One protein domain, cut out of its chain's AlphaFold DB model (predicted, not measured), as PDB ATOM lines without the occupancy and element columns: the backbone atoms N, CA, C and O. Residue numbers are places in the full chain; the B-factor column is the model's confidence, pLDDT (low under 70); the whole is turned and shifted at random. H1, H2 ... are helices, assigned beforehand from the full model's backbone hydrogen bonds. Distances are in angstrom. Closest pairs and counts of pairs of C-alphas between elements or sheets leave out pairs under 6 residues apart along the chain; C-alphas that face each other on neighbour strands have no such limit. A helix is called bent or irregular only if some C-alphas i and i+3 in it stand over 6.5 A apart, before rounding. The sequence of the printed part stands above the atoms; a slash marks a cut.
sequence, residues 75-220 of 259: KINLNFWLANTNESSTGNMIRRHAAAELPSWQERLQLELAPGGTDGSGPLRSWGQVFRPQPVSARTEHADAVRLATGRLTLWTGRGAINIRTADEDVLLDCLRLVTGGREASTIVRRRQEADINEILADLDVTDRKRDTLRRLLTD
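What this domain is: This is residues 75 to 220 of the 259 residues of an uncharacterized protein of Planctomycetaceae bacterium (UniProt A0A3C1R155). Two lobes of helices sit end to end: four short helices, H4 to H7, make a closed ring in one lobe, each running opposite ways to its neighbours in the ring, while H1, H2 and H3 make a looser row of contacts in the other. H3, the longest helix, reaches to the end of the domain far from the ring, and the long loop of residues 99 to 135 belongs to the H1 to H3 half. The printed part has 146 residues with seven named helices, H1 to H7 along the chain, and no named strand. The class is all helix, with 73 of the 146 residues in named helices. The whole is compact, with a radius of gyration of the C-alphas of 16.1 A and spans of 52 by 35 by 22 A.

Where its parts are: H1, residues 78 to 84, begins at C-alpha 78, (128.587, 131.336, 144.504). H2 is residues 87 to 98, 16.2 A long. H3, residues 136 to 152, measures 25.1 A from C-alpha 136 at (126.467, 108.068, 158.019); it has a kink of 31 degrees near residue 143 and is irregular, with C-alphas 137 and 140 8.0 A apart. H4 is residues 169 to 180, 15.5 A; H5 residues 183 to 191, 12.9 A; H6 residues 197 to 202, 8.6 A. H7, residues 208 to 217, 13.9 A, ends at C-alpha 217, (125.135, 140.538, 136.748).

How they stand to each other: H1 and H2, a helical hairpin, only just touch, with 3 pairs of C-alphas within 8 A, the closest those of Trp 81 and Thr 90 at 6.2 A. Residues 94 to 98 of H2 touch residues 145 to 152 of H3 about perpendicular, at 81 degrees, the closest C-alphas being Ala 98 and Ala 149, 4.2 A apart. H2 and H4 are close but not clearly touching, with C-alphas Met 93 and Asp 174 the closest at 7.6 A. H4 and H5, a hairpin, touch at a steep tilt of 41 degrees, closest at C-alphas Leu 176 and Ala 185, 5.0 A. H5 and H6, a hairpin, only just touch, with 3 pairs of C-alphas within 8 A, the closest Ile 188 and Ile 200 at 6.3 A. H6 and H7, also a hairpin, only just touch, with 3 such pairs, the closest Leu 201 and Arg 211 at 6.6 A. Residues 176 to 180 of H4 touch H7, with C-alphas Val 179 and Lys 210 the closest at 6.5 A. H1 and H7 are apart. Every O i to N i+4 pair is within hydrogen-bond range in H1, H2, H5, H6 and H7, against 10 of 13 in H3 and 6 of 8 in H4.

The domain as a whole: The C-alphas farthest apart, Ser 137 and Ala 202, are 52.1 A apart. The printed part has no cut. The links H2 to H3, 37 residues, and H3 to H4, 16 residues, are long. Residues 76 to 77 pair with 153 to 154, and 162 to 163 with 218 to 219, both parallel. The mean pLDDT of the printed part is 86.6; residues 116 to 120 are under 70.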
ATOM      1  N   LYS A  75     121.960 129.345 136.864       94.12
ATOM      2  CA  LYS A  75     122.189 129.015 138.274       94.12
ATOM      3  C   LYS A  75     122.855 130.175 139.012       94.12
ATOM      4  O   LYS A  75     123.535 131.017 138.430       94.12
ATOM      5  N   ILE A  76     122.728 130.173 140.332       93.69
ATOM      6  CA  ILE A  76     123.406 131.129 141.208       93.69
ATOM      7  C   ILE A  76     124.894 130.804 141.271       93.69
ATOM      8  O   ILE A  76     125.287 129.754 141.782       93.69
ATOM      9  N   ASN A  77     125.736 131.731 140.820       93.50
ATOM     10  CA  ASN A  77     127.182 131.584 140.934       93.50
ATOM     11  C   ASN A  77     127.676 132.018 142.326       93.50
ATOM     12  O   ASN A  77     127.706 133.208 142.644       93.50
ATOM     13  N   LEU A  78     128.114 131.056 143.143       92.31
ATOM     14  CA  LEU A  78     128.587 131.336 144.504       92.31
ATOM     15  C   LEU A  78     129.890 132.146 144.533       92.31
ATOM     16  O   LEU A  78     130.067 132.966 145.430       92.31
ATOM     17  N   ASN A  79     130.775 131.983 143.545       91.06
ATOM     18  CA  ASN A  79     132.011 132.768 143.458       91.06
ATOM     19  C   ASN A  79     131.729 134.249 143.197       91.06
ATOM     20  O   ASN A  79     132.432 135.109 143.725       91.06
ATOM     21  N   PHE A  80     130.687 134.558 142.420       90.38
ATOM     22  CA  PHE A  80     130.248 135.938 142.233       90.38
ATOM     23  C   PHE A  80     129.766 136.541 143.553       90.38
ATOM     24  O   PHE A  80     130.200 137.627 143.932       90.38
ATOM     25  N   TRP A  81     128.893 135.836 144.272       90.19
ATOM     26  CA  TRP A  81     128.291 136.365 145.494       90.19
ATOM     27  C   TRP A  81     129.277 136.475 146.652       90.19
ATOM     28  O   TRP A  81     129.250 137.484 147.352       90.19
ATOM     29  N   LEU A  82     130.209 135.531 146.796       88.81
ATOM     30  CA  LEU A  82     131.300 135.644 147.767       88.81
ATOM     31  C   LEU A  82     132.196 136.861 147.515       88.81
ATOM     32  O   LEU A  82     132.660 137.483 148.461       88.81
ATOM     33  N   ALA A  83     132.421 137.226 146.250       87.44
ATOM     34  CA  ALA A  83     133.235 138.391 145.908       87.44
ATOM     35  C   ALA A  83     132.503 139.733 146.094       87.44
ATOM     36  O   ALA A  83     133.151 140.776 146.167       87.44
ATOM     37  N   ASN A  84     131.164 139.733 146.130       85.75
ATOM     38  CA  ASN A  84     130.348 140.955 146.130       85.75
ATOM     39  C   ASN A  84     129.493 141.136 147.398       85.75
ATOM     40  O   ASN A  84     128.871 142.183 147.569       85.75
ATOM     41  N   THR A  85     129.432 140.136 148.277       85.88
ATOM     42  CA  THR A  85     128.640 140.142 149.516       85.88
ATOM     43  C   THR A  85     129.402 139.455 150.648       85.88
ATOM     44  O   THR A  85     130.533 139.020 150.468       85.88
ATOM     45  N   ASN A  86     128.797 139.370 151.836       85.25
ATOM     46  CA  ASN A  86     129.380 138.630 152.953       85.25
ATOM     47  C   ASN A  86     129.005 137.134 152.921       85.25
ATOM     48  O   ASN A  86     127.998 136.723 152.333       85.25
ATOM     49  N   GLU A  87     129.805 136.324 153.614       85.56
ATOM     50  CA  GLU A  87     129.606 134.874 153.721       85.56
ATOM     51  C   GLU A  87     128.241 134.500 154.301       85.56
ATOM     52  O   GLU A  87     127.631 133.536 153.852       85.56
ATOM     53  N   SER A  88     127.721 135.279 155.256       87.50
ATOM     54  CA  SER A  88     126.407 135.024 155.861       87.50
ATOM     55  C   SER A  88     125.274 135.120 154.831       87.50
ATOM     56  O   SER A  88     124.420 134.236 154.760       87.50
ATOM     57  N   SER A  89     125.300 136.143 153.975       87.00
ATOM     58  CA  SER A  89     124.303 136.345 152.915       87.00
ATOM     59  C   SER A  89     124.367 135.224 151.881       87.00
ATOM     60  O   SER A  89     123.333 134.664 151.509       87.00
ATOM     61  N   THR A  90     125.582 134.841 151.482       88.00
ATOM     62  CA  THR A  90     125.802 133.718 150.560       88.00
ATOM     63  C   THR A  90     125.364 132.390 151.188       88.00
ATOM     64  O   THR A  90     124.678 131.594 150.552       88.00
ATOM     65  N   GLY A  91     125.675 132.160 152.465       88.25
ATOM     66  CA  GLY A  91     125.264 130.973 153.212       88.25
ATOM     67  C   GLY A  91     123.747 130.848 153.336       88.25
ATOM     68  O   GLY A  91     123.192 129.773 153.106       88.25
ATOM     69  N   ASN A  92     123.053 131.950 153.623       88.00
ATOM     70  CA  ASN A  92     121.591 131.980 153.672       88.00
ATOM     71  C   ASN A  92     120.971 131.655 152.311       88.00
ATOM     72  O   ASN A  92     120.021 130.876 152.244       88.00
ATOM     73  N   MET A  93     121.536 132.188 151.226       87.69
ATOM     74  CA  MET A  93     121.115 131.864 149.863       87.69
ATOM     75  C   MET A  93     121.279 130.366 149.561       87.69
ATOM     76  O   MET A  93     120.332 129.730 149.098       87.69
ATOM     77  N   ILE A  94     122.428 129.770 149.898       88.25
ATOM     78  CA  ILE A  94     122.664 128.325 149.725       88.25
ATOM     79  C   ILE A  94     121.618 127.507 150.489       88.25
ATOM     80  O   ILE A  94     121.015 126.597 149.923       88.25
ATOM     81  N   ARG A  95     121.374 127.845 151.762       87.19
ATOM     82  CA  ARG A  95     120.403 127.139 152.613       87.19
ATOM     83  C   ARG A  95     118.988 127.208 152.049       87.19
ATOM     84  O   ARG A  95     118.325 126.177 152.014       87.19
ATOM     85  N   ARG A  96     118.537 128.374 151.567       85.62
ATOM     86  CA  ARG A  96     117.207 128.519 150.946       85.62
ATOM     87  C   ARG A  96     117.039 127.606 149.735       85.62
ATOM     88  O   ARG A  96     116.030 126.920 149.630       85.62
ATOM     89  N   HIS A  97     118.031 127.551 148.849       84.12
ATOM     90  CA  HIS A  97     117.931 126.725 147.642       84.12
ATOM     91  C   HIS A  97     118.114 125.230 147.901       84.12
ATOM     92  O   HIS A  97     117.499 124.424 147.208       84.12
ATOM     93  N   ALA A  98     118.898 124.847 148.907       74.94
ATOM     94  CA  ALA A  98     118.968 123.459 149.357       74.94
ATOM     95  C   ALA A  98     117.653 122.988 150.001       74.94
ATOM     96  O   ALA A  98     117.286 121.821 149.884       74.94
ATOM     97  N   ALA A  99     116.942 123.902 150.666       73.25
ATOM     98  CA  ALA A  99     115.724 123.619 151.413       73.25
ATOM     99  C   ALA A  99     114.426 123.790 150.613       73.25
ATOM    100  O   ALA A  99     113.358 123.540 151.164       73.25
ATOM    101  N   ALA A 100     114.500 124.183 149.335       72.19
ATOM    102  CA  ALA A 100     113.321 124.435 148.503       72.19
ATOM    103  C   ALA A 100     112.361 123.231 148.461       72.19
ATOM    104  O   ALA A 100     111.156 123.405 148.586       72.19
ATOM    105  N   GLU A 101     112.909 122.014 148.374       72.69
ATOM    106  CA  GLU A 101     112.139 120.758 148.386       72.69
ATOM    107  C   GLU A 101     112.323 119.958 149.690       72.69
ATOM    108  O   GLU A 101     111.655 118.953 149.917       72.69
ATOM    109  N   LEU A 102     113.244 120.388 150.563       76.81
ATOM    110  CA  LEU A 102     113.549 119.747 151.847       76.81
ATOM    111  C   LEU A 102     113.654 120.803 152.965       76.81
ATOM    112  O   LEU A 102     114.756 121.079 153.447       76.81
ATOM    113  N   PRO A 103     112.535 121.402 153.420       77.81
ATOM    114  CA  PRO A 103     112.563 122.515 154.376       77.81
ATOM    115  C   PRO A 103     113.291 122.195 155.688       77.81
ATOM    116  O   PRO A 103     114.025 123.023 156.223       77.81
ATOM    117  N   SER A 104     113.167 120.954 156.174       79.12
ATOM    118  CA  SER A 104     113.836 120.471 157.392       79.12
ATOM    119  C   SER A 104     115.368 120.500 157.312       79.12
ATOM    120  O   SER A 104     116.042 120.391 158.336       79.12
ATOM    121  N   TRP A 105     115.932 120.660 156.115       73.19
ATOM    122  CA  TRP A 105     117.369 120.671 155.873       73.19
ATOM    123  C   TRP A 105     117.992 122.067 155.822       73.19
ATOM    124  O   TRP A 105     119.219 122.170 155.822       73.19
ATOM    125  N   GLN A 106     117.188 123.135 155.868       77.44
ATOM    126  CA  GLN A 106     117.682 124.515 155.795       77.44
ATOM    127  C   GLN A 106     118.748 124.817 156.857       77.44
ATOM    128  O   GLN A 106     119.811 125.363 156.554       77.44
ATOM    129  N   GLU A 107     118.499 124.423 158.102       76.81
ATOM    130  CA  GLU A 107     119.416 124.661 159.221       76.81
ATOM    131  C   GLU A 107     120.419 123.514 159.409       76.81
ATOM    132  O   GLU A 107     121.552 123.739 159.836       76.81
ATOM    133  N   ARG A 108     120.051 122.293 158.994       79.31
ATOM    134  CA  ARG A 108     120.878 121.082 159.140       79.31
ATOM    135  C   ARG A 108     122.044 121.030 158.157       79.31
ATOM    136  O   ARG A 108     123.032 120.347 158.421       79.31
ATOM    137  N   LEU A 109     121.955 121.750 157.039       80.75
ATOM    138  CA  LEU A 109     123.030 121.813 156.059       80.75
ATOM    139  C   LEU A 109     124.228 122.579 156.626       80.75
ATOM    140  O   LEU A 109     124.214 123.803 156.740       80.75
ATOM    141  N   GLN A 110     125.283 121.865 156.999       83.44
ATOM    142  CA  GLN A 110     126.508 122.511 157.450       83.44
ATOM    143  C   GLN A 110     127.302 123.012 156.247       83.44
ATOM    144  O   GLN A 110     127.672 122.237 155.361       83.44
ATOM    145  N   LEU A 111     127.548 124.318 156.239       86.44
ATOM    146  CA  LEU A 111     128.312 124.984 155.202       86.44
ATOM    147  C   LEU A 111     129.724 125.270 155.693       86.44
ATOM    148  O   LEU A 111     129.933 125.628 156.851       86.44
ATOM    149  N   GLU A 112     130.671 125.145 154.785       87.75
ATOM    150  CA  GLU A 112     132.042 125.604 154.939       87.75
ATOM    151  C   GLU A 112     132.405 126.262 153.629       87.75
ATOM    152  O   GLU A 112     132.613 125.557 152.658       87.75
ATOM    153  N   LEU A 113     132.405 127.593 153.581       85.75
ATOM    154  CA  LEU A 113     132.794 128.342 152.391       85.75
ATOM    155  C   LEU A 113     134.306 128.525 152.464       85.75
ATOM    156  O   LEU A 113     134.777 129.518 153.000       85.75
ATOM    157  N   ALA A 114     135.051 127.522 151.997       84.75
ATOM    158  CA  ALA A 114     136.513 127.477 152.073       84.75
ATOM    159  C   ALA A 114     137.122 127.616 150.666       84.75
ATOM    160  O   ALA A 114     137.354 126.606 149.985       84.75
ATOM    161  N   PRO A 115     137.356 128.848 150.177       80.19
ATOM    162  CA  PRO A 115     137.815 129.057 148.815       80.19
ATOM    163  C   PRO A 115     139.192 128.435 148.570       80.19
ATOM    164  O   PRO A 115     140.010 128.278 149.475       80.19
ATOM    165  N   GLY A 116     139.438 128.010 147.329       68.69
ATOM    166  CA  GLY A 116     140.659 127.286 146.990       68.69
ATOM    167  C   GLY A 116     141.847 128.220 146.786       68.69
ATOM    168  O   GLY A 116     141.814 129.039 145.875       68.69
ATOM    169  N   GLY A 117     142.912 128.019 147.561       66.75
ATOM    170  CA  GLY A 117     144.201 128.711 147.466       66.75
ATOM    171  C   GLY A 117     145.084 128.328 148.654       66.75
ATOM    172  O   GLY A 117     144.561 127.854 149.662       66.75
ATOM    173  N   THR A 118     146.405 128.506 148.559       63.16
ATOM    174  CA  THR A 118     147.331 128.217 149.678       63.16
ATOM    175  C   THR A 118     147.008 129.032 150.928       63.16
ATOM    176  O   THR A 118     147.256 128.573 152.038       63.16
ATOM    177  N   ASP A 119     146.370 130.187 150.735       68.50
ATOM    178  CA  ASP A 119     146.096 131.167 151.786       68.50
ATOM    179  C   ASP A 119     144.582 131.305 152.048       68.50
ATOM    180  O   ASP A 119     144.129 132.300 152.608       68.50
ATOM    181  N   GLY A 120     143.764 130.362 151.554       69.00
ATOM    182  CA  GLY A 120     142.295 130.469 151.576       69.00
ATOM    183  C   GLY A 120     141.728 131.553 150.646       69.00
ATOM    184  O   GLY A 120     140.524 131.802 150.636       69.00
ATOM    185  N   SER A 121     142.583 132.190 149.840       70.06
ATOM    186  CA  SER A 121     142.211 133.195 148.850       70.06
ATOM    187  C   SER A 121     142.048 132.556 147.467       70.06
ATOM    188  O   SER A 121     142.949 131.906 146.940       70.06
ATOM    189  N   GLY A 122     140.871 132.719 146.862       82.81
ATOM    190  CA  GLY A 122     140.586 132.221 145.517       82.81
ATOM    191  C   GLY A 122     139.116 131.857 145.317       82.81
ATOM    192  O   GLY A 122     138.288 132.178 146.161       82.81
ATOM    193  N   PRO A 123     138.751 131.229 144.188       88.19
ATOM    194  CA  PRO A 123     137.391 130.756 143.964       88.19
ATOM    195  C   PRO A 123     137.148 129.388 144.616       88.19
ATOM    196  O   PRO A 123     138.050 128.553 144.735       88.19
ATOM    197  N   LEU A 124     135.892 129.115 144.955       89.56
ATOM    198  CA  LEU A 124     135.375 127.768 145.169       89.56
ATOM    199  C   LEU A 124     135.497 126.967 143.866       89.56
ATOM    200  O   LEU A 124     135.124 127.447 142.793       89.56
ATOM    201  N   ARG A 125     136.024 125.744 143.955       87.06
ATOM    202  CA  ARG A 125     136.259 124.851 142.805       87.06
ATOM    203  C   ARG A 125     135.573 123.498 142.940       87.06
ATOM    204  O   ARG A 125     135.483 122.767 141.958       87.06
ATOM    205  N   SER A 126     135.118 123.150 144.137       86.88
ATOM    206  CA  SER A 126     134.456 121.882 144.414       86.88
ATOM    207  C   SER A 126     133.374 122.042 145.474       86.88
ATOM    208  O   SER A 126     133.459 122.898 146.349       86.88
ATOM    209  N   TRP A 127     132.374 121.167 145.429       87.69
ATOM    210  CA  TRP A 127     131.292 121.157 146.411       87.69
ATOM    211  C   TRP A 127     131.745 120.749 147.818       87.69
ATOM    212  O   TRP A 127     131.095 121.129 148.785       87.69
ATOM    213  N   GLY A 128     132.885 120.060 147.950       86.06
ATOM    214  CA  GLY A 128     133.511 119.791 149.252       86.06
ATOM    215  C   GLY A 128     134.050 121.046 149.949       86.06
ATOM    216  O   GLY A 128     134.307 121.010 151.143       86.06
ATOM    217  N   GLN A 129     134.178 122.159 149.221       89.44
ATOM    218  CA  GLN A 129     134.510 123.486 149.754       89.44
ATOM    219  C   GLN A 129     133.268 124.335 150.045       89.44
ATOM    220  O   GLN A 129     133.380 125.552 150.161       89.44
ATOM    221  N   VAL A 130     132.083 123.722 150.035       89.38
ATOM    222  CA  VAL A 130     130.803 124.386 150.306       89.38
ATOM    223  C   VAL A 130     130.015 123.591 151.332       89.38
ATOM    224  O   VAL A 130     129.520 124.157 152.302       89.38
ATOM    225  N   PHE A 131     129.895 122.279 151.125       88.50
ATOM    226  CA  PHE A 131     129.121 121.386 151.976       88.50
ATOM    227  C   PHE A 131     130.047 120.544 152.843       88.50
ATOM    228  O   PHE A 131     130.891 119.802 152.331       88.50
ATOM    229  N   ARG A 132     129.847 120.610 154.162       86.06
ATOM    230  CA  ARG A 132     130.547 119.725 155.090       86.06
ATOM    231  C   ARG A 132     129.958 118.316 155.046       86.06
ATOM    232  O   ARG A 132     128.730 118.183 155.125       86.06
ATOM    233  N   PRO A 133     130.805 117.270 155.010       79.44
ATOM    234  CA  PRO A 133     130.353 115.890 155.123       79.44
ATOM    235  C   PRO A 133     129.502 115.667 156.378       79.44
ATOM    236  O   PRO A 133     129.828 116.160 157.456       79.44
ATOM    237  N   GLN A 134     128.431 114.886 156.238       79.50
ATOM    238  CA  GLN A 134     127.542 114.522 157.343       79.50
ATOM    239  C   GLN A 134     127.795 113.092 157.858       79.50
ATOM    240  O   GLN A 134     128.321 112.246 157.118       79.50
ATOM    241  N   PRO A 135     127.396 112.788 159.113       75.75
ATOM    242  CA  PRO A 135     127.416 111.431 159.654       75.75
ATOM    243  C   PRO A 135     126.655 110.435 158.771       75.75
ATOM    244  O   PRO A 135     125.724 110.800 158.052       75.75
ATOM    245  N   VAL A 136     127.022 109.150 158.860       71.06
ATOM    246  CA  VAL A 136     126.467 108.068 158.019       71.06
ATOM    247  C   VAL A 136     124.936 108.027 158.048       71.06
ATOM    248  O   VAL A 136     124.317 107.857 157.001       71.06
ATOM    249  N   SER A 137     124.337 108.246 159.220       73.62
ATOM    250  CA  SER A 137     122.886 108.213 159.444       73.62
ATOM    251  C   SER A 137     122.095 109.248 158.641       73.62
ATOM    252  O   SER A 137     120.900 109.064 158.448       73.62
ATOM    253  N   ALA A 138     122.742 110.310 158.157       74.12
ATOM    254  CA  ALA A 138     122.097 111.392 157.424       74.12
ATOM    255  C   ALA A 138     122.560 111.480 155.956       74.12
ATOM    256  O   ALA A 138     122.231 112.439 155.264       74.12
ATOM    257  N   ARG A 139     123.340 110.501 155.461       74.62
ATOM    258  CA  ARG A 139     124.000 110.578 154.141       74.62
ATOM    259  C   ARG A 139     123.037 110.659 152.963       74.62
ATOM    260  O   ARG A 139     123.311 111.432 152.054       74.62
ATOM    261  N   THR A 140     121.958 109.878 152.958       77.69
ATOM    262  CA  THR A 140     121.013 109.856 151.827       77.69
ATOM    263  C   THR A 140     120.298 111.195 151.696       77.69
ATOM    264  O   THR A 140     120.386 111.843 150.661       77.69
ATOM    265  N   GLU A 141     119.688 111.665 152.783       74.56
ATOM    266  CA  GLU A 141     118.999 112.955 152.815       74.56
ATOM    267  C   GLU A 141     119.960 114.134 152.573       74.56
ATOM    268  O   GLU A 141     119.622 115.079 151.863       74.56
ATOM    269  N   HIS A 142     121.193 114.064 153.094       79.12
ATOM    270  CA  HIS A 142     122.224 115.060 152.805       79.12
ATOM    271  C   HIS A 142     122.603 115.072 151.322       79.12
ATOM    272  O   HIS A 142     122.724 116.144 150.732       79.12
ATOM    273  N   ALA A 143     122.772 113.900 150.704       79.69
ATOM    274  CA  ALA A 143     123.057 113.793 149.279       79.69
ATOM    275  C   ALA A 143     121.912 114.369 148.436       79.69
ATOM    276  O   ALA A 143     122.180 115.061 147.454       79.69
ATOM    277  N   ASP A 144     120.658 114.166 148.843       80.19
ATOM    278  CA  ASP A 144     119.502 114.775 148.185       80.19
ATOM    279  C   ASP A 144     119.468 116.298 148.347       80.19
ATOM    280  O   ASP A 144     119.282 117.006 147.356       80.19
ATOM    281  N   ALA A 145     119.730 116.822 149.546       79.19
ATOM    282  CA  ALA A 145     119.824 118.264 149.778       79.19
ATOM    283  C   ALA A 145     120.948 118.905 148.943       79.19
ATOM    284  O   ALA A 145     120.746 119.942 148.309       79.19
ATOM    285  N   VAL A 146     122.120 118.263 148.875       81.94
ATOM    286  CA  VAL A 146     123.234 118.701 148.022       81.94
ATOM    287  C   VAL A 146     122.845 118.618 146.543       81.94
ATOM    288  O   VAL A 146     123.102 119.555 145.791       81.94
ATOM    289  N   ARG A 147     122.175 117.550 146.101       82.69
ATOM    290  CA  ARG A 147     121.694 117.410 144.715       82.69
ATOM    291  C   ARG A 147     120.726 118.531 144.336       82.69
ATOM    292  O   ARG A 147     120.848 119.098 143.254       82.69
ATOM    293  N   LEU A 148     119.787 118.867 145.217       81.56
ATOM    294  CA  LEU A 148     118.839 119.965 145.011       81.56
ATOM    295  C   LEU A 148     119.556 121.315 144.943       81.56
ATOM    296  O   LEU A 148     119.347 122.077 143.998       81.56
ATOM    297  N   ALA A 149     120.465 121.570 145.888       84.06
ATOM    298  CA  ALA A 149     121.259 122.791 145.922       84.06
ATOM    299  C   ALA A 149     122.093 122.951 144.640       84.06
ATOM    300  O   ALA A 149     121.998 123.958 143.949       84.06
ATOM    301  N   THR A 150     122.859 121.932 144.256       86.94
ATOM    302  CA  THR A 150     123.720 121.952 143.056       86.94
ATOM    303  C   THR A 150     122.943 121.979 141.732       86.94
ATOM    304  O   THR A 150     123.503 122.315 140.686       86.94
ATOM    305  N   GLY A 151     121.635 121.698 141.761       86.75
ATOM    306  CA  GLY A 151     120.730 121.951 140.640       86.75
ATOM    307  C   GLY A 151     120.485 123.441 140.380       86.75
ATOM    308  O   GLY A 151     120.285 123.822 139.230       86.75
ATOM    309  N   ARG A 152     120.550 124.282 141.422       91.00
ATOM    310  CA  ARG A 152     120.286 125.735 141.367       91.00
ATOM    311  C   ARG A 152     121.533 126.601 141.584       91.00
ATOM    312  O   ARG A 152     121.491 127.804 141.343       91.00
ATOM    313  N   LEU A 153     122.630 126.007 142.046       92.12
ATOM    314  CA  LEU A 153     123.887 126.678 142.377       92.12
ATOM    315  C   LEU A 153     125.011 126.224 141.437       92.12
ATOM    316  O   LEU A 153     125.036 125.077 140.991       92.12
ATOM    317  N   THR A 154     125.991 127.091 141.199       92.38
ATOM    318  CA  THR A 154     127.200 126.771 140.430       92.38
ATOM    319  C   THR A 154     128.459 127.386 141.047       92.38
ATOM    320  O   THR A 154     128.396 128.370 141.788       92.38
ATOM    321  N   LEU A 155     129.613 126.793 140.730       90.25
ATOM    322  CA  LEU A 155     130.944 127.208 141.194       90.25
ATOM    323  C   LEU A 155     131.833 127.707 140.047       90.25
ATOM    324  O   LEU A 155     133.057 127.714 140.175       90.25
ATOM    325  N   TRP A 156     131.259 128.075 138.895       87.19
ATOM    326  CA  TRP A 156     132.088 128.453 137.750       87.19
ATOM    327  C   TRP A 156     132.969 129.657 138.014       87.19
ATOM    328  O   TRP A 156     132.583 130.611 138.699       87.19
ATOM    329  N   THR A 157     134.164 129.606 137.429       77.62
ATOM    330  CA  THR A 157     135.103 130.715 137.444       77.62
ATOM    331  C   THR A 157     134.861 131.560 136.199       77.62
ATOM    332  O   THR A 157     134.994 131.101 135.073       77.62
ATOM    333  N   GLY A 158     134.419 132.797 136.384       77.19
ATOM    334  CA  GLY A 158     134.045 133.671 135.276       77.19
ATOM    335  C   GLY A 158     133.296 134.897 135.771       77.19
ATOM    336  O   GLY A 158     133.301 135.193 136.966       77.19
ATOM    337  N   ARG A 159     132.620 135.596 134.853       83.75
ATOM    338  CA  ARG A 159     131.846 136.807 135.167       83.75
ATOM    339  C   ARG A 159     130.766 136.568 136.226       83.75
ATOM    340  O   ARG A 159     130.444 137.488 136.968       83.75
ATOM    341  N   GLY A 160     130.216 135.353 136.279       85.94
ATOM    342  CA  GLY A 160     129.146 134.989 137.205       85.94
ATOM    343  C   GLY A 160     127.801 135.626 136.868       85.94
ATOM    344  O   GLY A 160     126.965 135.771 137.754       85.94
ATOM    345  N   ALA A 161     127.608 136.013 135.604       92.00
ATOM    346  CA  ALA A 161     126.345 136.558 135.145       92.00
ATOM    347  C   ALA A 161     125.243 135.487 135.158       92.00
ATOM    348  O   ALA A 161     125.493 134.332 134.798       92.00
ATOM    349  N   ILE A 162     124.035 135.896 135.541       94.19
ATOM    350  CA  ILE A 162     122.822 135.090 135.533       94.19
ATOM    351  C   ILE A 162     122.047 135.308 134.230       94.19
ATOM    352  O   ILE A 162     121.781 136.447 133.833       94.19
ATOM    353  N   ASN A 163     121.692 134.216 133.556       93.62
ATOM    354  CA  ASN A 163     120.901 134.241 132.336       93.62
ATOM    355  C   ASN A 163     119.428 134.467 132.678       93.62
ATOM    356  O   ASN A 163     118.752 133.578 133.196       93.62
ATOM    357  N   ILE A 164     118.912 135.653 132.363       94.69
ATOM    358  CA  ILE A 164     117.544 136.028 132.726       94.69
ATOM    359  C   ILE A 164     116.489 135.229 131.961       94.69
ATOM    360  O   ILE A 164     115.371 135.079 132.456       94.69
ATOM    361  N   ARG A 165     116.831 134.716 130.772       92.31
ATOM    362  CA  ARG A 165     115.893 134.012 129.892       92.31
ATOM    363  C   ARG A 165     115.605 132.605 130.406       92.31
ATOM    364  O   ARG A 165     114.458 132.174 130.357       92.31
ATOM    365  N   THR A 166     116.634 131.916 130.899       91.56
ATOM    366  CA  THR A 166     116.599 130.488 131.261       91.56
ATOM    367  C   THR A 166     116.567 130.226 132.764       91.56
ATOM    368  O   THR A 166     116.118 129.151 133.149       91.56
ATOM    369  N   ALA A 167     117.024 131.159 133.611       93.38
ATOM    370  CA  ALA A 167     117.012 130.984 135.063       93.38
ATOM    371  C   ALA A 167     115.607 130.687 135.600       93.38
ATOM    372  O   ALA A 167     114.622 131.288 135.165       93.38
ATOM    373  N   ASP A 168     115.513 129.817 136.602       91.38
ATOM    374  CA  ASP A 168     114.265 129.654 137.343       91.38
ATOM    375  C   ASP A 168     113.881 130.982 138.014       91.38
ATOM    376  O   ASP A 168     114.745 131.769 138.413       91.38
ATOM    377  N   GLU A 169     112.579 131.243 138.131       92.38
ATOM    378  CA  GLU A 169     112.070 132.501 138.686       92.38
ATOM    379  C   GLU A 169     112.630 132.784 140.086       92.38
ATOM    380  O   GLU A 169     113.174 133.862 140.315       92.38
ATOM    381  N   ASP A 170     112.600 131.797 140.986       91.06
ATOM    382  CA  ASP A 170     113.132 131.934 142.347       91.06
ATOM    383  C   ASP A 170     114.631 132.253 142.365       91.06
ATOM    384  O   ASP A 170     115.094 133.064 143.162       91.06
ATOM    385  N   VAL A 171     115.397 131.605 141.480       92.81
ATOM    386  CA  VAL A 171     116.850 131.789 141.362       92.81
ATOM    387  C   VAL A 171     117.163 133.213 140.908       92.81
ATOM    388  O   VAL A 171     118.038 133.879 141.472       92.81
ATOM    389  N   LEU A 172     116.411 133.707 139.923       94.38
ATOM    390  CA  LEU A 172     116.551 135.065 139.422       94.38
ATOM    391  C   LEU A 172     116.103 136.101 140.463       94.38
ATOM    392  O   LEU A 172     116.837 137.056 140.721       94.38
ATOM    393  N   LEU A 173     114.948 135.901 141.104       93.06
ATOM    394  CA  LEU A 173     114.443 136.777 142.165       93.06
ATOM    395  C   LEU A 173     115.448 136.918 143.306       93.06
ATOM    396  O   LEU A 173     115.712 138.037 143.745       93.06
ATOM    397  N   ASP A 174     116.028 135.813 143.773       90.25
ATOM    398  CA  ASP A 174     116.975 135.833 144.887       90.25
ATOM    399  C   ASP A 174     118.266 136.579 144.540       90.25
ATOM    400  O   ASP A 174     118.738 137.384 145.350       90.25
ATOM    401  N   CYS A 175     118.792 136.405 143.324       91.94
ATOM    402  CA  CYS A 175     119.937 137.181 142.845       91.94
ATOM    403  C   CYS A 175     119.619 138.680 142.773       91.94
ATOM    404  O   CYS A 175     120.388 139.525 143.234       91.94
ATOM    405  N   LEU A 176     118.468 139.029 142.204       93.81
ATOM    406  CA  LEU A 176     118.080 140.418 141.980       93.81
ATOM    407  C   LEU A 176     117.727 141.151 143.274       93.81
ATOM    408  O   LEU A 176     118.014 142.344 143.395       93.81
ATOM    409  N   ARG A 177     117.123 140.466 144.251       91.62
ATOM    410  CA  ARG A 177     116.763 141.039 145.558       91.62
ATOM    411  C   ARG A 177     117.983 141.539 146.320       91.62
ATOM    412  O   ARG A 177     117.893 142.606 146.920       91.62
ATOM    413  N   LEU A 178     119.115 140.838 146.234       87.81
ATOM    414  CA  LEU A 178     120.368 141.277 146.861       87.81
ATOM    415  C   LEU A 178     120.915 142.587 146.275       87.81
ATOM    416  O   LEU A 178     121.606 143.322 146.973       87.81
ATOM    417  N   VAL A 179     120.600 142.899 145.014       90.00
ATOM    418  CA  VAL A 179     121.053 144.136 144.353       90.00
ATOM    419  C   VAL A 179     120.023 145.259 144.489       90.00
ATOM    420  O   VAL A 179     120.367 146.414 144.749       90.00
ATOM    421  N   THR A 180     118.748 144.940 144.275       89.38
ATOM    422  CA  THR A 180     117.687 145.940 144.089       89.38
ATOM    423  C   THR A 180     116.931 146.267 145.370       89.38
ATOM    424  O   THR A 180     116.652 147.441 145.605       89.38
ATOM    425  N   GLY A 181     116.680 145.276 146.232       80.88
ATOM    426  CA  GLY A 181     115.806 145.395 147.403       80.88
ATOM    427  C   GLY A 181     114.387 144.841 147.202       80.88
ATOM    428  O   GLY A 181     113.664 144.706 148.183       80.88
ATOM    429  N   GLY A 182     113.992 144.453 145.978       85.19
ATOM    430  CA  GLY A 182     112.860 143.539 145.743       85.19
ATOM    431  C   GLY A 182     111.810 143.964 144.712       85.19
ATOM    432  O   GLY A 182     111.405 143.121 143.915       85.19
ATOM    433  N   ARG A 183     111.380 145.233 144.667       89.62
ATOM    434  CA  ARG A 183     110.341 145.682 143.712       89.62
ATOM    435  C   ARG A 183     110.825 145.578 142.264       89.62
ATOM    436  O   ARG A 183     110.124 145.073 141.385       89.62
ATOM    437  N   GLU A 184     112.048 146.022 142.021       93.62
ATOM    438  CA  GLU A 184     112.658 146.022 140.695       93.62
ATOM    439  C   GLU A 184     113.017 144.593 140.268       93.62
ATOM    440  O   GLU A 184     112.913 144.269 139.087       93.62
ATOM    441  N   ALA A 185     113.323 143.702 141.222       94.06
ATOM    442  CA  ALA A 185     113.520 142.278 140.956       94.06
ATOM    443  C   ALA A 185     112.287 141.645 140.291       94.06
ATOM    444  O   ALA A 185     112.413 141.007 139.247       94.06
ATOM    445  N   SER A 186     111.092 141.878 140.844       93.62
ATOM    446  CA  SER A 186     109.835 141.394 140.256       93.62
ATOM    447  C   SER A 186     109.563 141.996 138.875       93.62
ATOM    448  O   SER A 186     109.031 141.317 138.000       93.62
ATOM    449  N   THR A 187     109.962 143.252 138.647       93.56
ATOM    450  CA  THR A 187     109.807 143.910 137.339       93.56
ATOM    451  C   THR A 187     110.684 143.258 136.271       93.56
ATOM    452  O   THR A 187     110.191 142.960 135.183       93.56
ATOM    453  N   ILE A 188     111.954 142.987 136.593       95.00
ATOM    454  CA  ILE A 188     112.874 142.275 135.695       95.00
ATOM    455  C   ILE A 188     112.315 140.886 135.383       95.00
ATOM    456  O   ILE A 188     112.229 140.516 134.217       95.00
ATOM    457  N   VAL A 189     111.887 140.142 136.406       94.00
ATOM    458  CA  VAL A 189     111.371 138.778 136.245       94.00
ATOM    459  C   VAL A 189     110.153 138.732 135.327       94.00
ATOM    460  O   VAL A 189     110.106 137.906 134.420       94.00
ATOM    461  N   ARG A 190     109.203 139.653 135.510       92.75
ATOM    462  CA  ARG A 190     107.999 139.735 134.677       92.75
ATOM    463  C   ARG A 190     108.327 140.034 133.214       92.75
ATOM    464  O   ARG A 190     107.748 139.430 132.326       92.75
ATOM    465  N   ARG A 191     109.260 140.957 132.957       94.00
ATOM    466  CA  ARG A 191     109.569 141.432 131.595       94.00
ATOM    467  C   ARG A 191     110.615 140.601 130.858       94.00
ATOM    468  O   ARG A 191     110.804 140.792 129.659       94.00
ATOM    469  N   ARG A 192     111.291 139.671 131.540       92.25
ATOM    470  CA  ARG A 192     112.438 138.917 131.004       92.25
ATOM    471  C   ARG A 192     112.147 138.057 129.778       92.25
ATOM    472  O   ARG A 192     113.096 137.520 129.228       92.25
ATOM    473  N   GLN A 193     110.895 137.846 129.382       87.19
ATOM    474  CA  GLN A 193     110.558 137.109 128.154       87.19
ATOM    475  C   GLN A 193     110.174 138.039 126.997       87.19
ATOM    476  O   GLN A 193     110.243 137.633 125.844       87.19
ATOM    477  N   GLU A 194     109.838 139.294 127.290       88.00
ATOM    478  CA  GLU A 194     109.202 140.211 126.337       88.00
ATOM    479  C   GLU A 194     110.126 141.345 125.890       88.00
ATOM    480  O   GLU A 194     110.006 141.823 124.768       88.00
ATOM    481  N   ALA A 195     111.049 141.774 126.754       90.25
ATOM    482  CA  ALA A 195     111.895 142.945 126.522       90.25
ATOM    483  C   ALA A 195     113.388 142.592 126.483       90.25
ATOM    484  O   ALA A 195     113.807 141.548 127.003       90.25
ATOM    485  N   ASP A 196     114.198 143.459 125.871       92.44
ATOM    486  CA  ASP A 196     115.662 143.371 125.936       92.44
ATOM    487  C   ASP A 196     116.185 143.723 127.340       92.44
ATOM    488  O   ASP A 196     115.565 144.493 128.077       92.44
ATOM    489  N   ILE A 197     117.358 143.202 127.716       93.38
ATOM    490  CA  ILE A 197     117.989 143.529 129.005       93.38
ATOM    491  C   ILE A 197     118.161 145.041 129.166       93.38
ATOM    492  O   ILE A 197     117.880 145.573 130.238       93.38
ATOM    493  N   ASN A 198     118.612 145.749 128.130       94.00
ATOM    494  CA  ASN A 198     118.881 147.181 128.237       94.00
ATOM    495  C   ASN A 198     117.594 147.992 128.390       94.00
ATOM    496  O   ASN A 198     117.583 148.940 129.171       94.00
ATOM    497  N   GLU A 199     116.517 147.589 127.714       95.06
ATOM    498  CA  GLU A 199     115.185 148.187 127.870       95.06
ATOM    499  C   GLU A 199     114.660 147.982 129.290       95.06
ATOM    500  O   GLU A 199     114.253 148.938 129.949       95.06
ATOM    501  N   ILE A 200     114.742 146.748 129.804       95.12
ATOM    502  CA  ILE A 200     114.340 146.442 131.179       95.12
ATOM    503  C   ILE A 200     115.105 147.339 132.154       95.12
ATOM    504  O   ILE A 200     114.479 147.939 133.018       95.12
ATOM    505  N   LEU A 201     116.432 147.442 132.014       95.31
ATOM    506  CA  LEU A 201     117.296 148.206 132.921       95.31
ATOM    507  C   LEU A 201     117.137 149.729 132.810       95.31
ATOM    508  O   LEU A 201     117.405 150.430 133.794       95.31
ATOM    509  N   ALA A 202     116.750 150.242 131.641       93.31
ATOM    510  CA  ALA A 202     116.471 151.661 131.432       93.31
ATOM    511  C   ALA A 202     115.228 152.108 132.212       93.31
ATOM    512  O   ALA A 202     115.245 153.177 132.819       93.31
ATOM    513  N   ASP A 203     114.213 151.245 132.279       91.31
ATOM    514  CA  ASP A 203     112.929 151.535 132.926       91.31
ATOM    515  C   ASP A 203     112.943 151.327 134.453       91.31
ATOM    516  O   ASP A 203     111.944 151.581 135.128       91.31
ATOM    517  N   LEU A 204     114.051 150.840 135.025       93.62
ATOM    518  CA  LEU A 204     114.159 150.644 136.470       93.62
ATOM    519  C   LEU A 204     114.462 151.954 137.200       93.62
ATOM    520  O   LEU A 204     115.446 152.638 136.898       93.62
ATOM    521  N   ASP A 205     113.691 152.200 138.258       93.25
ATOM    522  CA  ASP A 205     113.945 153.236 139.258       93.25
ATOM    523  C   ASP A 205     115.038 152.781 140.245       93.25
ATOM    524  O   ASP A 205     114.793 152.384 141.384       93.25
ATOM    525  N   VAL A 206     116.283 152.742 139.763       93.94
ATOM    526  CA  VAL A 206     117.468 152.387 140.553       93.94
ATOM    527  C   VAL A 206     118.581 153.405 140.351       93.94
ATOM    528  O   VAL A 206     118.689 154.042 139.306       93.94
ATOM    529  N   THR A 207     119.472 153.509 141.336       94.94
ATOM    530  CA  THR A 207     120.690 154.317 141.206       94.94
ATOM    531  C   THR A 207     121.590 153.784 140.091       94.94
ATOM    532  O   THR A 207     121.617 152.577 139.832       94.94
ATOM    533  N   ASP A 208     122.411 154.647 139.488       94.19
ATOM    534  CA  ASP A 208     123.343 154.237 138.427       94.19
ATOM    535  C   ASP A 208     124.294 153.126 138.884       94.19
ATOM    536  O   ASP A 208     124.514 152.155 138.168       94.19
ATOM    537  N   ARG A 209     124.746 153.171 140.144       92.50
ATOM    538  CA  ARG A 209     125.560 152.100 140.740       92.50
ATOM    539  C   ARG A 209     124.847 150.742 140.738       92.50
ATOM    540  O   ARG A 209     125.470 149.715 140.446       92.50
ATOM    541  N   LYS A 210     123.554 150.708 141.084       93.50
ATOM    542  CA  LYS A 210     122.747 149.477 141.039       93.50
ATOM    543  C   LYS A 210     122.537 149.039 139.593       93.50
ATOM    544  O   LYS A 210     122.698 147.857 139.305       93.50
ATOM    545  N   ARG A 211     122.254 149.976 138.684       95.06
ATOM    546  CA  ARG A 211     122.108 149.705 137.248       95.06
ATOM    547  C   ARG A 211     123.375 149.084 136.659       95.06
ATOM    548  O   ARG A 211     123.277 148.082 135.961       95.06
ATOM    549  N   ASP A 212     124.554 149.591 136.998       92.88
ATOM    550  CA  ASP A 212     125.833 149.035 136.539       92.88
ATOM    551  C   ASP A 212     126.120 147.658 137.142       92.88
ATOM    552  O   ASP A 212     126.610 146.761 136.453       92.88
ATOM    553  N   THR A 213     125.751 147.447 138.409       91.88
ATOM    554  CA  THR A 213     125.805 146.113 139.028       91.88
ATOM    555  C   THR A 213     124.903 145.129 138.289       91.88
ATOM    556  O   THR A 213     125.341 144.027 137.965       91.88
ATOM    557  N   LEU A 214     123.673 145.534 137.960       94.62
ATOM    558  CA  LEU A 214     122.739 144.718 137.189       94.62
ATOM    559  C   LEU A 214     123.260 144.451 135.775       94.62
ATOM    560  O   LEU A 214     123.264 143.302 135.352       94.62
ATOM    561  N   ARG A 215     123.791 145.456 135.069       93.94
ATOM    562  CA  ARG A 215     124.419 145.256 133.752       93.94
ATOM    563  C   ARG A 215     125.517 144.209 133.810       93.94
ATOM    564  O   ARG A 215     125.620 143.405 132.899       93.94
ATOM    565  N   ARG A 216     126.324 144.190 134.876       90.62
ATOM    566  CA  ARG A 216     127.376 143.183 135.079       90.62
ATOM    567  C   ARG A 216     126.820 141.817 135.474       90.62
ATOM    568  O   ARG A 216     127.383 140.822 135.028       90.62
ATOM    569  N   LEU A 217     125.749 141.770 136.259       93.19
ATOM    570  CA  LEU A 217     125.135 140.538 136.748       93.19
ATOM    571  C   LEU A 217     124.264 139.845 135.694       93.19
ATOM    572  O   LEU A 217     124.180 138.630 135.721       93.19
ATOM    573  N   LEU A 218     123.607 140.561 134.785       94.75
ATOM    574  CA  LEU A 218     122.636 139.960 133.868       94.75
ATOM    575  C   LEU A 218     123.263 139.597 132.518       94.75
ATOM    576  O   LEU A 218     124.136 140.297 131.998       94.75
ATOM    577  N   THR A 219     122.781 138.495 131.950       92.56
ATOM    578  CA  THR A 219     123.000 138.082 130.560       92.56
ATOM    579  C   THR A 219     121.712 137.470 130.000       92.56
ATOM    580  O   THR A 219     120.811 137.106 130.755       92.56
ATOM    581  N   ASP A 220     121.590 137.397 128.682       90.88
ATOM    582  CA  ASP A 220     120.484 136.762 127.954       90.88
ATOM    583  C   ASP A 220     120.925 135.516 127.173       90.88
ATOM    584  O   ASP A 220     120.115 134.883 126.491       90.88
TER     585      ASP A 220